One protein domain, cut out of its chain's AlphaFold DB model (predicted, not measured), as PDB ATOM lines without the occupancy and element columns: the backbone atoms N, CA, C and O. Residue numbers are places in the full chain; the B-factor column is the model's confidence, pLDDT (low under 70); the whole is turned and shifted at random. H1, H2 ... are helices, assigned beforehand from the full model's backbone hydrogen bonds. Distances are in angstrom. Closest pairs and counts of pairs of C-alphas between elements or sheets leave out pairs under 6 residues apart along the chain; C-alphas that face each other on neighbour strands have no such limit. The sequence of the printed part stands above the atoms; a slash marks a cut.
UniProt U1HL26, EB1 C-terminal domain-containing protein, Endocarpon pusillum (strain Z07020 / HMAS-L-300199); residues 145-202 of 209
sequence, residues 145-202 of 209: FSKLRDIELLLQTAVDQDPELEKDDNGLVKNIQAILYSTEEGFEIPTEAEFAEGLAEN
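Overview. This is residues 145 to 202 of the 209 residues of the protein "EB1 C-terminal domain-containing protein" of Endocarpon pusillum (strain Z07020 / HMAS-L-300199) (UniProt U1HL26). The long helix H1 and the shorter H3 fold back side by side, with the short helix H2 at the turn between them, and make a small helical head at one end; a long link leads away from H3 to H4, a lone helix at the far end that touches no other helix. Residues 181 to 189 and 191 to 197 stick out free. The printed part has 58 residues with four named helices, H1, H2, H3 and H4 along the chain, and no named strand; the class is all helix. It is only just loose, close to extended, with a radius of gyration of the C-alphas of 15.4 A, and elongated, spanning 45 by 24 by 23 A.

Arrangement. H1, residues 145 to 161, touches H3, residues 172 to 180, with its residues 148 to 155 alone. The closest C-alphas of the two, those of Leu 155 and Val 173, are 6.7 A apart. They run opposite ways at a shallow tilt of 32 degrees, only just short of steep. H2, residues 163 to 166, only just touches H1, only at the corner by their link, with 3 pairs of C-alphas within 8 A, the closest Val 159 and Leu 165 at 5.9 A. H2 also only just touches H3 only at the corner, with 3 such pairs, the closest Leu 165 and Val 173 at 6.7 A. H4, residues 192 to 201, is apart from H1, H2 and H3. Every O i to N i+4 pair is within hydrogen-bond range in H1, H3 and H4; H2 is too short for such a pair.

Along the chain. H1 begins at C-alpha 145 (14.942, 7.895, -24.345) and is 24.5 A long. H3 measures 12.4 A and H4 14.8 A, ending at C-alpha 201 (0.626, 9.879, 2.691).

Size, cuts and confidence. The C-alphas farthest apart, those of Glu 164 and Asn 202, are 45.7 A apart. The printed part has no cut. The link from H3 to H4, 11 residues, is long; the other two are tight. Mean pLDDT of the printed part is 81.0, and residues 184 to 202 are under 70.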
ATOM      1  N   PHE A 145      15.151   6.693 -25.147       95.94
ATOM      2  CA  PHE A 145      14.942   7.895 -24.345       95.94
ATOM      3  C   PHE A 145      15.960   8.991 -24.683       95.94
ATOM      4  O   PHE A 145      15.572  10.119 -24.971       95.94
ATOM      5  N   SER A 146      17.251   8.650 -24.739       96.06
ATOM      6  CA  SER A 146      18.309   9.612 -25.080       96.06
ATOM      7  C   SER A 146      18.086  10.231 -26.462       96.06
ATOM      8  O   SER A 146      18.194  11.441 -26.619       96.06
ATOM      9  N   LYS A 147      17.687   9.425 -27.456       97.75
ATOM     10  CA  LYS A 147      17.364   9.931 -28.800       97.75
ATOM     11  C   LYS A 147      16.175  10.886 -28.808       97.75
ATOM     12  O   LYS A 147      16.228  11.900 -29.499       97.75
ATOM     13  N   LEU A 148      15.102  10.556 -28.090       97.25
ATOM     14  CA  LEU A 148      13.924  11.420 -27.998       97.25
ATOM     15  C   LEU A 148      14.270  12.733 -27.288       97.25
ATOM     16  O   LEU A 148      13.855  13.794 -27.745       97.25
ATOM     17  N   ARG A 149      15.114  12.674 -26.249       97.00
ATOM     18  CA  ARG A 149      15.619  13.858 -25.549       97.00
ATOM     19  C   ARG A 149      16.497  14.740 -26.437       97.00
ATOM     20  O   ARG A 149      16.346  15.959 -26.413       97.00
ATOM     21  N   ASP A 150      17.378  14.148 -27.243       98.06
ATOM     22  CA  ASP A 150      18.191  14.890 -28.214       98.06
ATOM     23  C   ASP A 150      17.307  15.615 -29.242       98.06
ATOM     24  O   ASP A 150      17.542  16.782 -29.554       98.06
ATOM     25  N   ILE A 151      16.259  14.948 -29.747       97.56
ATOM     26  CA  ILE A 151      15.283  15.554 -30.668       97.56
ATOM     27  C   ILE A 151      14.558  16.722 -29.994       97.56
ATOM     28  O   ILE A 151      14.443  17.791 -30.587       97.56
ATOM     29  N   GLU A 152      14.090  16.541 -28.761       96.38
ATOM     30  CA  GLU A 152      13.409  17.590 -28.000       96.38
ATOM     31  C   GLU A 152      14.298  18.833 -27.828       96.38
ATOM     32  O   GLU A 152      13.848  19.953 -28.069       96.38
ATOM     33  N   LEU A 153      15.580  18.643 -27.493       97.25
ATOM     34  CA  LEU A 153      16.537  19.740 -27.341       97.25
ATOM     35  C   LEU A 153      16.789  20.479 -28.665       97.25
ATOM     36  O   LEU A 153      16.901  21.708 -28.681       97.25
ATOM     37  N   LEU A 154      16.854  19.749 -29.783       97.69
ATOM     38  CA  LEU A 154      16.970  20.351 -31.113       97.69
ATOM     39  C   LEU A 154      15.739  21.192 -31.460       97.69
ATOM     40  O   LEU A 154      15.889  22.282 -32.012       97.69
ATOM     41  N   LEU A 155      14.536  20.723 -31.117       96.56
ATOM     42  CA  LEU A 155      13.304  21.482 -31.337       96.56
ATOM     43  C   LEU A 155      13.253  22.745 -30.476       96.56
ATOM     44  O   LEU A 155      12.937  23.806 -31.004       96.56
ATOM     45  N   GLN A 156      13.610  22.654 -29.191       95.50
ATOM     46  CA  GLN A 156      13.709  23.819 -28.301       95.50
ATOM     47  C   GLN A 156      14.687  24.854 -28.867       95.50
ATOM     48  O   GLN A 156      14.334  26.017 -29.027       95.50
ATOM     49  N   THR A 157      15.870  24.406 -29.296       96.69
ATOM     50  CA  THR A 157      16.873  25.282 -29.920       96.69
ATOM     51  C   THR A 157      16.347  25.951 -31.196       96.69
ATOM     52  O   THR A 157      16.654  27.114 -31.451       96.69
ATOM     53  N   ALA A 158      15.572  25.236 -32.017       94.75
ATOM     54  CA  ALA A 158      14.985  25.793 -33.234       94.75
ATOM     55  C   ALA A 158      13.926  26.864 -32.928       94.75
ATOM     56  O   ALA A 158      13.920  27.909 -33.574       94.75
ATOM     57  N   VAL A 159      13.077  26.632 -31.923       95.25
ATOM     58  CA  VAL A 159      12.063  27.602 -31.472       95.25
ATOM     59  C   VAL A 159      12.711  28.838 -30.843       95.25
ATOM     60  O   VAL A 159      12.287  29.954 -31.127       95.25
ATOM     61  N   ASP A 160      13.780  28.670 -30.061       94.81
ATOM     62  CA  ASP A 160      14.530  29.794 -29.484       94.81
ATOM     63  C   ASP A 160      15.139  30.704 -30.566       94.81
ATOM     64  O   ASP A 160      15.255  31.918 -30.381       94.81
ATOM     65  N   GLN A 161      15.546  30.126 -31.702       95.56
ATOM     66  CA  GLN A 161      16.097  30.864 -32.844       95.56
ATOM     67  C   GLN A 161      15.013  31.514 -33.710       95.56
ATOM     68  O   GLN A 161      15.234  32.612 -34.226       95.56
ATOM     69  N   ASP A 162      13.868  30.852 -33.875       95.25
ATOM     70  CA  ASP A 162      12.723  31.354 -34.632       95.25
ATOM     71  C   ASP A 162      11.400  31.083 -33.889       95.25
ATOM     72  O   ASP A 162      10.776  30.029 -34.069       95.25
ATOM     73  N   PRO A 163      10.932  32.053 -33.080       93.44
ATOM     74  CA  PRO A 163       9.704  31.909 -32.302       93.44
ATOM     75  C   PRO A 163       8.425  31.767 -33.139       93.44
ATOM     76  O   PRO A 163       7.382  31.395 -32.600       93.44
ATOM     77  N   GLU A 164       8.448  32.071 -34.442       91.94
ATOM     78  CA  GLU A 164       7.270  31.881 -35.300       91.94
ATOM     79  C   GLU A 164       6.975  30.393 -35.545       91.94
ATOM     80  O   GLU A 164       5.815  30.033 -35.750       91.94
ATOM     81  N   LEU A 165       7.980  29.510 -35.437       90.00
ATOM     82  CA  LEU A 165       7.819  28.057 -35.599       90.00
ATOM     83  C   LEU A 165       6.866  27.431 -34.574       90.00
ATOM     84  O   LEU A 165       6.293  26.374 -34.835       90.00
ATOM     85  N   GLU A 166       6.692  28.065 -33.413       89.00
ATOM     86  CA  GLU A 166       5.784  27.582 -32.375       89.00
ATOM     87  C   GLU A 166       4.326  28.007 -32.612       89.00
ATOM     88  O   GLU A 166       3.410  27.410 -32.051       89.00
ATOM     89  N   LYS A 167       4.082  29.016 -33.453       88.69
ATOM     90  CA  LYS A 167       2.733  29.556 -33.690       88.69
ATOM     91  C   LYS A 167       1.957  28.806 -34.769       88.69
ATOM     92  O   LYS A 167       0.747  28.985 -34.877       88.69
ATOM     93  N   ASP A 168       2.639  28.005 -35.582       91.19
ATOM     94  CA  ASP A 168       2.005  27.172 -36.602       91.19
ATOM     95  C   ASP A 168       1.541  25.841 -35.996       91.19
ATOM     96  O   ASP A 168       2.315  24.889 -35.874       91.19
ATOM     97  N   ASP A 169       0.257  25.771 -35.637       86.25
ATOM     98  CA  ASP A 169      -0.379  24.589 -35.036       86.25
ATOM     99  C   ASP A 169      -0.325  23.339 -35.930       86.25
ATOM    100  O   ASP A 169      -0.373  22.214 -35.430       86.25
ATOM    101  N   ASN A 170      -0.190  23.507 -37.249       90.50
ATOM    102  CA  ASN A 170      -0.028  22.407 -38.203       90.50
ATOM    103  C   ASN A 170       1.426  22.230 -38.668       90.50
ATOM    104  O   ASN A 170       1.707  21.365 -39.508       90.50
ATOM    105  N   GLY A 171       2.343  23.007 -38.096       92.44
ATOM    106  CA  GLY A 171       3.760  23.000 -38.401       92.44
ATOM    107  C   GLY A 171       4.468  21.735 -37.923       92.44
ATOM    108  O   GLY A 171       4.022  21.010 -37.030       92.44
ATOM    109  N   LEU A 172       5.630  21.460 -38.518       93.19
ATOM    110  CA  LEU A 172       6.425  20.272 -38.201       93.19
ATOM    111  C   LEU A 172       6.816  20.207 -36.712       93.19
ATOM    112  O   LEU A 172       6.765  19.129 -36.126       93.19
ATOM    113  N   VAL A 173       7.160  21.347 -36.096       94.69
ATOM    114  CA  VAL A 173       7.545  21.425 -34.675       94.69
ATOM    115  C   VAL A 173       6.396  20.981 -33.770       94.69
ATOM    116  O   VAL A 173       6.595  20.093 -32.940       94.69
ATOM    117  N   LYS A 174       5.186  21.522 -33.967       93.62
ATOM    118  CA  LYS A 174       3.996  21.154 -33.185       93.62
ATOM    119  C   LYS A 174       3.611  19.690 -33.366       93.62
ATOM    120  O   LYS A 174       3.336  19.013 -32.379       93.62
ATOM    121  N   ASN A 175       3.686  19.166 -34.591       94.62
ATOM    122  CA  ASN A 175       3.414  17.751 -34.854       94.62
ATOM    123  C   ASN A 175       4.401  16.817 -34.130       94.62
ATOM    124  O   ASN A 175       3.987  15.798 -33.582       94.62
ATOM    125  N   ILE A 176       5.699  17.148 -34.099       95.31
ATOM    126  CA  ILE A 176       6.689  16.328 -33.381       95.31
ATOM    127  C   ILE A 176       6.504  16.455 -31.862       95.31
ATOM    128  O   ILE A 176       6.541  15.441 -31.171       95.31
ATOM    129  N   GLN A 177       6.247  17.658 -31.338       93.69
ATOM    130  CA  GLN A 177       5.939  17.864 -29.915       93.69
ATOM    131  C   GLN A 177       4.703  17.068 -29.476       93.69
ATOM    132  O   GLN A 177       4.728  16.446 -28.420       93.69
ATOM    133  N   ALA A 178       3.656  17.021 -30.304       93.06
ATOM    134  CA  ALA A 178       2.463  16.223 -30.026       93.06
ATOM    135  C   ALA A 178       2.784  14.726 -29.890       93.06
ATOM    136  O   ALA A 178       2.205  14.060 -29.042       93.06
ATOM    137  N   ILE A 179       3.726  14.200 -30.682       93.88
ATOM    138  CA  ILE A 179       4.195  12.813 -30.549       93.88
ATOM    139  C   ILE A 179       5.007  12.642 -29.259       93.88
ATOM    140  O   ILE A 179       4.745  11.714 -28.498       93.88
ATOM    141  N   LEU A 180       5.972  13.532 -28.998       93.25
ATOM    142  CA  LEU A 180       6.863  13.447 -27.830       93.25
ATOM    143  C   LEU A 180       6.116  13.550 -26.495       93.25
ATOM    144  O   LEU A 180       6.523  12.915 -25.528       93.25
ATOM    145  N   TYR A 181       5.040  14.334 -26.456       92.00
ATOM    146  CA  TYR A 181       4.232  14.558 -25.257       92.00
ATOM    147  C   TYR A 181       2.919  13.774 -25.256       92.00
ATOM    148  O   TYR A 181       2.106  13.953 -24.350       92.00
ATOM    149  N   SER A 182       2.688  12.915 -26.253       89.94
ATOM    150  CA  SER A 182       1.550  12.002 -26.206       89.94
ATOM    151  C   SER A 182       1.719  11.027 -25.041       89.94
ATOM    152  O   SER A 182       2.768  10.403 -24.883       89.94
ATOM    153  N   THR A 183       0.685  10.905 -24.216       81.00
ATOM    154  CA  THR A 183       0.599   9.911 -23.145       81.00
ATOM    155  C   THR A 183      -0.420   8.842 -23.542       81.00
ATOM    156  O   THR A 183      -1.453   9.146 -24.141       81.00
ATOM    157  N   GLU A 184      -0.139   7.571 -23.243       68.81
ATOM    158  CA  GLU A 184      -1.184   6.538 -23.254       68.81
ATOM    159  C   GLU A 184      -2.031   6.663 -21.974       68.81
ATOM    160  O   GLU A 184      -1.490   6.951 -20.902       68.81
ATOM    161  N   GLU A 185      -3.350   6.431 -22.071       46.91
ATOM    162  CA  GLU A 185      -4.266   6.362 -20.918       46.91
ATOM    163  C   GLU A 185      -3.714   5.370 -19.874       46.91
ATOM    164  O   GLU A 185      -3.730   4.156 -20.084       46.91
ATOM    165  N   GLY A 186      -3.202   5.892 -18.753       49.22
ATOM    166  CA  GLY A 186      -2.610   5.106 -17.662       49.22
ATOM    167  C   GLY A 186      -1.082   5.177 -17.526       49.22
ATOM    168  O   GLY A 186      -0.540   4.523 -16.637       49.22
ATOM    169  N   PHE A 187      -0.390   5.968 -18.352       47.44
ATOM    170  CA  PHE A 187       1.046   6.267 -18.226       47.44
ATOM    171  C   PHE A 187       1.286   7.769 -17.992       47.44
ATOM    172  O   PHE A 187       2.154   8.390 -18.604       47.44
ATOM    173  N   GLU A 188       0.470   8.380 -17.131       59.94
ATOM    174  CA  GLU A 188       0.686   9.758 -16.693       59.94
ATOM    175  C   GLU A 188       1.889   9.801 -15.742       59.94
ATOM    176  O   GLU A 188       1.967   9.035 -14.780       59.94
ATOM    177  N   ILE A 189       2.850  10.685 -16.023       55.66
ATOM    178  CA  ILE A 189       3.861  11.070 -15.037       55.66
ATOM    179  C   ILE A 189       3.093  11.856 -13.973       55.66
ATOM    180  O   ILE A 189       2.540  12.900 -14.333       55.66
ATOM    181  N   PRO A 190       3.036  11.393 -12.706       54.59
ATOM    182  CA  PRO A 190       2.376  12.151 -11.659       54.59
ATOM    183  C   PRO A 190       2.980  13.544 -11.633       54.59
ATOM    184  O   PRO A 190       4.206  13.709 -11.666       54.59
ATOM    185  N   THR A 191       2.117  14.545 -11.635       59.56
ATOM    186  CA  THR A 191       2.540  15.938 -11.573       59.56
ATOM    187  C   THR A 191       3.406  16.160 -10.331       59.56
ATOM    188  O   THR A 191       3.322  15.430  -9.344       59.56
ATOM    189  N   GLU A 192       4.257  17.187 -10.346       55.44
ATOM    190  CA  GLU A 192       5.131  17.513  -9.206       55.44
ATOM    191  C   GLU A 192       4.331  17.703  -7.892       55.44
ATOM    192  O   GLU A 192       4.841  17.443  -6.802       55.44
ATOM    193  N   ALA A 193       3.046  18.066  -8.003       52.91
ATOM    194  CA  ALA A 193       2.080  18.118  -6.906       52.91
ATOM    195  C   ALA A 193       1.656  16.723  -6.395       52.91
ATOM    196  O   ALA A 193       1.650  16.494  -5.188       52.91
ATOM    197  N   GLU A 194       1.371  15.775  -7.288       55.03
ATOM    198  CA  GLU A 194       0.991  14.397  -6.934       55.03
ATOM    199  C   GLU A 194       2.175  13.598  -6.364       55.03
ATOM    200  O   GLU A 194       2.005  12.760  -5.478       55.03
ATOM    201  N   PHE A 195       3.402  13.902  -6.799       56.16
ATOM    202  CA  PHE A 195       4.624  13.357  -6.197       56.16
ATOM    203  C   PHE A 195       4.827  13.838  -4.751       56.16
ATOM    204  O   PHE A 195       5.310  13.082  -3.904       56.16
ATOM    205  N   ALA A 196       4.453  15.087  -4.459       57.44
ATOM    206  CA  ALA A 196       4.520  15.650  -3.114       57.44
ATOM    207  C   ALA A 196       3.427  15.080  -2.192       57.44
ATOM    208  O   ALA A 196       3.712  14.783  -1.031       57.44
ATOM    209  N   GLU A 197       2.211  14.861  -2.702       56.88
ATOM    210  CA  GLU A 197       1.122  14.225  -1.946       56.88
ATOM    211  C   GLU A 197       1.411  12.748  -1.634       56.88
ATOM    212  O   GLU A 197       1.221  12.318  -0.496       56.88
ATOM    213  N   GLY A 198       1.987  11.991  -2.575       55.28
ATOM    214  CA  GLY A 198       2.371  10.593  -2.339       55.28
ATOM    215  C   GLY A 198       3.487  10.412  -1.296       55.28
ATOM    216  O   GLY A 198       3.569   9.369  -0.645       55.28
ATOM    217  N   LEU A 199       4.342  11.419  -1.091       52.53
ATOM    218  CA  LEU A 199       5.342  11.423  -0.014       52.53
ATOM    219  C   LEU A 199       4.745  11.809   1.346       52.53
ATOM    220  O   LEU A 199       5.262  11.368   2.371       52.53
ATOM    221  N   ALA A 200       3.669  12.601   1.362       56.78
ATOM    222  CA  ALA A 200       2.958  12.965   2.583       56.78
ATOM    223  C   ALA A 200       2.124  11.791   3.125       56.78
ATOM    224  O   ALA A 200       2.210  11.496   4.313       56.78
ATOM    225  N   GLU A 201       1.411  11.055   2.264       53.47
ATOM    226  CA  GLU A 201       0.626   9.879   2.691       53.47
ATOM    227  C   GLU A 201       1.498   8.728   3.219       53.47
ATOM    228  O   GLU A 201       1.124   8.054   4.174       53.47
ATOM    229  N   ASN A 202       2.694   8.519   2.659       47.28
ATOM    230  CA  ASN A 202       3.609   7.465   3.122       47.28
ATOM    231  C   ASN A 202       4.434   7.856   4.370       47.28
ATOM    232  O   ASN A 202       5.172   7.022   4.904       47.28
TER     233      ASN A 202